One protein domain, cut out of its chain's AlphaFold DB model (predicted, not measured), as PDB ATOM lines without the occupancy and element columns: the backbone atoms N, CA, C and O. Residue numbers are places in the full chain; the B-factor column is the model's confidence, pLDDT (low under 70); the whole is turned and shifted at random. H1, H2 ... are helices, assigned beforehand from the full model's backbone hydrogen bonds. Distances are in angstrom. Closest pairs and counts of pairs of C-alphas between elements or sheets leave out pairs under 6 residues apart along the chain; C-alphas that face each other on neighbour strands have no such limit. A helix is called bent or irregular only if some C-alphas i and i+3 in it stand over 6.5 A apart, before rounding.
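Overview. This is residues 140 to 187 of the 187 residues of an uncharacterized protein of Mycobacterium riyadhense (UniProt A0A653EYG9). Three short helices make a small crossed cluster, H1, H2 and H3 each touching the other two, their centres in a triangle. Residues 140 to 146, with no named element, lead into H1. The printed part has 48 residues with three named helices, in the order H1, H2, H3, and no named strand: all helix. It is compact, with a radius of gyration of the C-alphas of 9.6 A, and rounded, spanning 25 by 22 by 16 A.

Along the chain. H1, residues 147 to 156, begins at C-alpha (111.480, 147.623, 124.769) and is 14.4 A long. H2, residues 163 to 170, is 11.3 A long. H3, residues 173 to 185, is 17.3 A long and ends at C-alpha (105.392, 155.833, 135.770); it is neither bent nor irregular, but only just: C-alphas 175 and 178 are 6.4 A apart.

Arrangement. H1 and H2 touch, closest at the C-alphas of Val 156 and Gly 166, 6.1 A, at a steep tilt of 63 degrees, opposite ways. H1 and H3 touch, closest at the C-alphas of Ala 150 and Val 179, 6.2 A, about perpendicular at 82 degrees. H2 and H3 touch, closest at the C-alphas of Ala 167 and Thr 176, 5.7 A, at a steep tilt of 59 degrees, opposite ways. Every O i to N i+4 pair is within hydrogen-bond range in H1, 3 of 4 in H2 and 7 of 9 in H3.

Size, cuts and confidence. The C-alphas farthest apart, of Arg 143 and Glu 159, are 26.6 A apart. The printed part has no cut and no long link between helices, and no printed residue is under 70 in pLDDT.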
ATOM      1  N   ARG A 140     106.095 160.034 131.050       95.12
ATOM      2  CA  ARG A 140     104.873 159.233 130.813       95.12
ATOM      3  C   ARG A 140     104.551 158.927 129.345       95.12
ATOM      4  O   ARG A 140     103.754 158.043 129.051       95.12
ATOM      5  N   HIS A 141     105.113 159.687 128.403       95.75
ATOM      6  CA  HIS A 141     104.811 159.521 126.981       95.75
ATOM      7  C   HIS A 141     105.486 158.252 126.432       95.75
ATOM      8  O   HIS A 141     106.678 158.080 126.681       95.75
ATOM      9  N   PRO A 142     104.828 157.445 125.573       95.38
ATOM     10  CA  PRO A 142     105.413 156.230 124.979       95.38
ATOM     11  C   PRO A 142     106.732 156.412 124.208       95.38
ATOM     12  O   PRO A 142     107.368 155.442 123.836       95.38
ATOM     13  N   ARG A 143     107.164 157.658 123.969       95.88
ATOM     14  CA  ARG A 143     108.438 157.977 123.297       95.88
ATOM     15  C   ARG A 143     109.648 157.793 124.208       95.88
ATOM     16  O   ARG A 143     110.770 157.823 123.734       95.88
ATOM     17  N   CYS A 144     109.406 157.737 125.515       97.06
ATOM     18  CA  CYS A 144     110.430 157.493 126.518       97.06
ATOM     19  C   CYS A 144     110.637 155.991 126.742       97.06
ATOM     20  O   CYS A 144     111.543 155.629 127.477       97.06
ATOM     21  N   PHE A 145     109.808 155.136 126.137       97.56
ATOM     22  CA  PHE A 145     109.912 153.691 126.250       97.56
ATOM     23  C   PHE A 145     110.748 153.115 125.109       97.56
ATOM     24  O   PHE A 145     110.509 153.424 123.942       97.56
ATOM     25  N   ASP A 146     111.670 152.228 125.464       98.12
ATOM     26  CA  ASP A 146     112.381 151.345 124.548       98.12
ATOM     27  C   ASP A 146     112.284 149.920 125.104       98.12
ATOM     28  O   ASP A 146     112.623 149.681 126.264       98.12
ATOM     29  N   GLU A 147     111.778 148.981 124.303       97.94
ATOM     30  CA  GLU A 147     111.480 147.623 124.769       97.94
ATOM     31  C   GLU A 147     112.743 146.821 125.118       97.94
ATOM     32  O   GLU A 147     112.726 146.018 126.055       97.94
ATOM     33  N   ALA A 148     113.841 147.022 124.383       98.00
ATOM     34  CA  ALA A 148     115.085 146.303 124.625       98.00
ATOM     35  C   ALA A 148     115.717 146.769 125.941       98.00
ATOM     36  O   ALA A 148     115.981 145.945 126.818       98.00
ATOM     37  N   ILE A 149     115.834 148.087 126.121       98.19
ATOM     38  CA  ILE A 149     116.366 148.689 127.348       98.19
ATOM     39  C   ILE A 149     115.466 148.359 128.544       98.19
ATOM     40  O   ILE A 149     115.960 148.014 129.615       98.19
ATOM     41  N   ALA A 150     114.140 148.415 128.378       98.19
ATOM     42  CA  ALA A 150     113.204 148.100 129.451       98.19
ATOM     43  C   ALA A 150     113.367 146.664 129.965       98.19
ATOM     44  O   ALA A 150     113.339 146.439 131.174       98.19
ATOM     45  N   ARG A 151     113.562 145.694 129.063       98.06
ATOM     46  CA  ARG A 151     113.783 144.290 129.434       98.06
ATOM     47  C   ARG A 151     115.054 144.120 130.267       98.06
ATOM     48  O   ARG A 151     115.029 143.402 131.264       98.06
ATOM     49  N   GLU A 152     116.136 144.784 129.875       98.06
ATOM     50  CA  GLU A 152     117.407 144.741 130.603       98.06
ATOM     51  C   GLU A 152     117.291 145.422 131.971       98.06
ATOM     52  O   GLU A 152     117.656 144.820 132.980       98.06
ATOM     53  N   LEU A 153     116.670 146.604 132.039       97.69
ATOM     54  CA  LEU A 153     116.405 147.297 133.303       97.69
ATOM     55  C   LEU A 153     115.581 146.429 134.261       97.69
ATOM     56  O   LEU A 153     115.964 146.261 135.415       97.69
ATOM     57  N   LEU A 154     114.486 145.824 133.791       97.06
ATOM     58  CA  LEU A 154     113.670 144.932 134.620       97.06
ATOM     59  C   LEU A 154     114.458 143.712 135.121       97.06
ATOM     60  O   LEU A 154     114.185 143.239 136.218       97.06
ATOM     61  N   SER A 155     115.438 143.220 134.355       96.94
ATOM     62  CA  SER A 155     116.311 142.123 134.795       96.94
ATOM     63  C   SER A 155     117.315 142.552 135.869       96.94
ATOM     64  O   SER A 155     117.565 141.804 136.811       96.94
ATOM     65  N   VAL A 156     117.850 143.773 135.766       96.50
ATOM     66  CA  VAL A 156     118.780 144.347 136.746       96.50
ATOM     67  C   VAL A 156     118.059 144.629 138.064       96.50
ATOM     68  O   VAL A 156     118.558 144.278 139.130       96.50
ATOM     69  N   PHE A 157     116.844 145.177 138.009       96.50
ATOM     70  CA  PHE A 157     116.038 145.508 139.188       96.50
ATOM     71  C   PHE A 157     115.216 144.334 139.756       96.50
ATOM     72  O   PHE A 157     114.272 144.568 140.510       96.50
ATOM     73  N   ILE A 158     115.568 143.076 139.446       95.62
ATOM     74  CA  ILE A 158     115.007 141.909 140.158       95.62
ATOM     75  C   ILE A 158     115.324 142.006 141.656       95.62
ATOM     76  O   ILE A 158     114.457 141.742 142.486       95.62
ATOM     77  N   GLU A 159     116.546 142.427 141.989       91.81
ATOM     78  CA  GLU A 159     116.952 142.742 143.357       91.81
ATOM     79  C   GLU A 159     116.969 144.267 143.569       91.81
ATOM     80  O   GLU A 159     117.473 145.003 142.707       91.81
ATOM     81  N   PRO A 160     116.444 144.777 144.702       92.62
ATOM     82  CA  PRO A 160     116.459 146.206 144.997       92.62
ATOM     83  C   PRO A 160     117.882 146.772 145.057       92.62
ATOM     84  O   PRO A 160     118.728 146.273 145.796       92.62
ATOM     85  N   GLN A 161     118.127 147.864 144.333       95.25
ATOM     86  CA  GLN A 161     119.423 148.547 144.300       95.25
ATOM     87  C   GLN A 161     119.265 150.049 144.004       95.25
ATOM     88  O   GLN A 161     118.168 150.485 143.633       95.25
ATOM     89  N   PRO A 162     120.324 150.864 144.168       97.06
ATOM     90  CA  PRO A 162     120.277 152.277 143.818       97.06
ATOM     91  C   PRO A 162     119.930 152.495 142.341       97.06
ATOM     92  O   PRO A 162     120.410 151.795 141.453       97.06
ATOM     93  N   LEU A 163     119.089 153.500 142.081       95.31
ATOM     94  CA  LEU A 163     118.538 153.758 140.749       95.31
ATOM     95  C   LEU A 163     119.627 154.001 139.689       95.31
ATOM     96  O   LEU A 163     119.511 153.510 138.570       95.31
ATOM     97  N   MET A 164     120.662 154.771 140.044       97.50
ATOM     98  CA  MET A 164     121.757 155.107 139.129       97.50
ATOM     99  C   MET A 164     122.609 153.885 138.804       97.50
ATOM    100  O   MET A 164     122.841 153.628 137.630       97.50
ATOM    101  N   ASP A 165     122.977 153.095 139.813       97.75
ATOM    102  CA  ASP A 165     123.768 151.874 139.636       97.75
ATOM    103  C   ASP A 165     123.075 150.906 138.666       97.75
ATOM    104  O   ASP A 165     123.697 150.393 137.736       97.75
ATOM    105  N   GLY A 166     121.759 150.718 138.817       97.12
ATOM    106  CA  GLY A 166     120.995 149.868 137.907       97.12
ATOM    107  C   GLY A 166     120.861 150.442 136.490       97.12
ATOM    108  O   GLY A 166     120.878 149.692 135.516       97.12
ATOM    109  N   ALA A 167     120.764 151.768 136.346       97.69
ATOM    110  CA  ALA A 167     120.726 152.426 135.039       97.69
ATOM    111  C   ALA A 167     122.072 152.321 134.297       97.69
ATOM    112  O   ALA A 167     122.083 152.057 133.093       97.69
ATOM    113  N   GLU A 168     123.184 152.493 135.017       98.19
ATOM    114  CA  GLU A 168     124.557 152.385 134.504       98.19
ATOM    115  C   GLU A 168     124.941 150.942 134.163       98.19
ATOM    116  O   GLU A 168     125.676 150.709 133.204       98.19
ATOM    117  N   ALA A 169     124.410 149.961 134.900       97.50
ATOM    118  CA  ALA A 169     124.621 148.545 134.612       97.50
ATOM    119  C   ALA A 169     124.047 148.116 133.249       97.50
ATOM    120  O   ALA A 169     124.562 147.176 132.644       97.50
ATOM    121  N   VAL A 170     123.000 148.796 132.767       97.69
ATOM    122  CA  VAL A 170     122.388 148.547 131.450       97.69
ATOM    123  C   VAL A 170     123.084 149.348 130.343       97.69
ATOM    124  O   VAL A 170     123.261 148.849 129.234       97.69
ATOM    125  N   GLY A 171     123.504 150.588 130.608       97.19
ATOM    126  CA  GLY A 171     124.169 151.419 129.604       97.19
ATOM    127  C   GLY A 171     124.309 152.885 130.007       97.19
ATOM    128  O   GLY A 171     124.220 153.227 131.181       97.19
ATOM    129  N   ASP A 172     124.521 153.765 129.022       97.50
ATOM    130  CA  ASP A 172     124.621 155.213 129.259       97.50
ATOM    131  C   ASP A 172     123.321 155.745 129.904       97.50
ATOM    132  O   ASP A 172     122.255 155.642 129.278       97.50
ATOM    133  N   PRO A 173     123.385 156.355 131.107       97.19
ATOM    134  CA  PRO A 173     122.233 156.949 131.783       97.19
ATOM    135  C   PRO A 173     121.411 157.913 130.925       97.19
ATOM    136  O   PRO A 173     120.201 158.025 131.126       97.19
ATOM    137  N   LEU A 174     122.016 158.589 129.941       96.12
ATOM    138  CA  LEU A 174     121.278 159.453 129.013       96.12
ATOM    139  C   LEU A 174     120.248 158.680 128.174       96.12
ATOM    140  O   LEU A 174     119.211 159.242 127.816       96.12
ATOM    141  N   GLY A 175     120.520 157.408 127.877       96.44
ATOM    142  CA  GLY A 175     119.614 156.503 127.173       96.44
ATOM    143  C   GLY A 175     118.745 155.657 128.107       96.44
ATOM    144  O   GLY A 175     117.575 155.428 127.801       96.44
ATOM    145  N   THR A 176     119.272 155.220 129.256       98.12
ATOM    146  CA  THR A 176     118.570 154.278 130.145       98.12
ATOM    147  C   THR A 176     117.613 154.957 131.125       98.12
ATOM    148  O   THR A 176     116.518 154.441 131.360       98.12
ATOM    149  N   LEU A 177     117.942 156.146 131.648       98.12
ATOM    150  CA  LEU A 177     117.090 156.844 132.620       98.12
ATOM    151  C   LEU A 177     115.703 157.213 132.078       98.12
ATOM    152  O   LEU A 177     114.733 157.012 132.810       98.12
ATOM    153  N   PRO A 178     115.532 157.709 130.833       98.19
ATOM    154  CA  PRO A 178     114.197 157.982 130.306       98.19
ATOM    155  C   PRO A 178     113.288 156.747 130.289       98.19
ATOM    156  O   PRO A 178     112.106 156.865 130.618       98.19
ATOM    157  N   VAL A 179     113.848 155.576 129.965       98.44
ATOM    158  CA  VAL A 179     113.129 154.294 129.952       98.44
ATOM    159  C   VAL A 179     112.817 153.846 131.375       98.44
ATOM    160  O   VAL A 179     111.679 153.488 131.668       98.44
ATOM    161  N   LEU A 180     113.786 153.945 132.287       98.00
ATOM    162  CA  LEU A 180     113.599 153.602 133.696       98.00
ATOM    163  C   LEU A 180     112.518 154.467 134.362       98.00
ATOM    164  O   LEU A 180     111.627 153.947 135.030       98.00
ATOM    165  N   TYR A 181     112.533 155.783 134.135       98.19
ATOM    166  CA  TYR A 181     111.491 156.682 134.633       98.19
ATOM    167  C   TYR A 181     110.129 156.416 133.985       98.19
ATOM    168  O   TYR A 181     109.107 156.545 134.659       98.19
ATOM    169  N   HIS A 182     110.094 156.020 132.707       97.94
ATOM    170  CA  HIS A 182     108.855 155.597 132.057       97.94
ATOM    171  C   HIS A 182     108.276 154.335 132.709       97.94
ATOM    172  O   HIS A 182     107.079 154.291 132.976       97.94
ATOM    173  N   LEU A 183     109.118 153.340 133.011       96.94
ATOM    174  CA  LEU A 183     108.707 152.124 133.716       96.94
ATOM    175  C   LEU A 183     108.149 152.441 135.106       96.94
ATOM    176  O   LEU A 183     107.073 151.963 135.444       96.94
ATOM    177  N   LEU A 184     108.820 153.310 135.869       96.31
ATOM    178  CA  LEU A 184     108.324 153.764 137.172       96.31
ATOM    179  C   LEU A 184     106.963 154.467 137.071       96.31
ATOM    180  O   LEU A 184     106.131 154.319 137.959       96.31
ATOM    181  N   TRP A 185     106.704 155.216 135.994       97.19
ATOM    182  CA  TRP A 185     105.392 155.833 135.770       97.19
ATOM    183  C   TRP A 185     104.287 154.815 135.458       97.19
ATOM    184  O   TRP A 185     103.121 155.082 135.722       97.19
ATOM    185  N   ARG A 186     104.631 153.670 134.866       93.56
ATOM    186  CA  ARG A 186     103.688 152.674 134.326       93.56
ATOM    187  C   ARG A 186     103.524 151.432 135.213       93.56
ATOM    188  O   ARG A 186     103.092 150.406 134.689       93.56
ATOM    189  N   HIS A 187     103.932 151.531 136.476       86.94
ATOM    190  CA  HIS A 187     103.960 150.434 137.445       86.94
ATOM    191  C   HIS A 187     102.583 149.816 137.732       86.94
ATOM    192  O   HIS A 187     101.552 150.477 137.472       86.94
TER     193      HIS A 187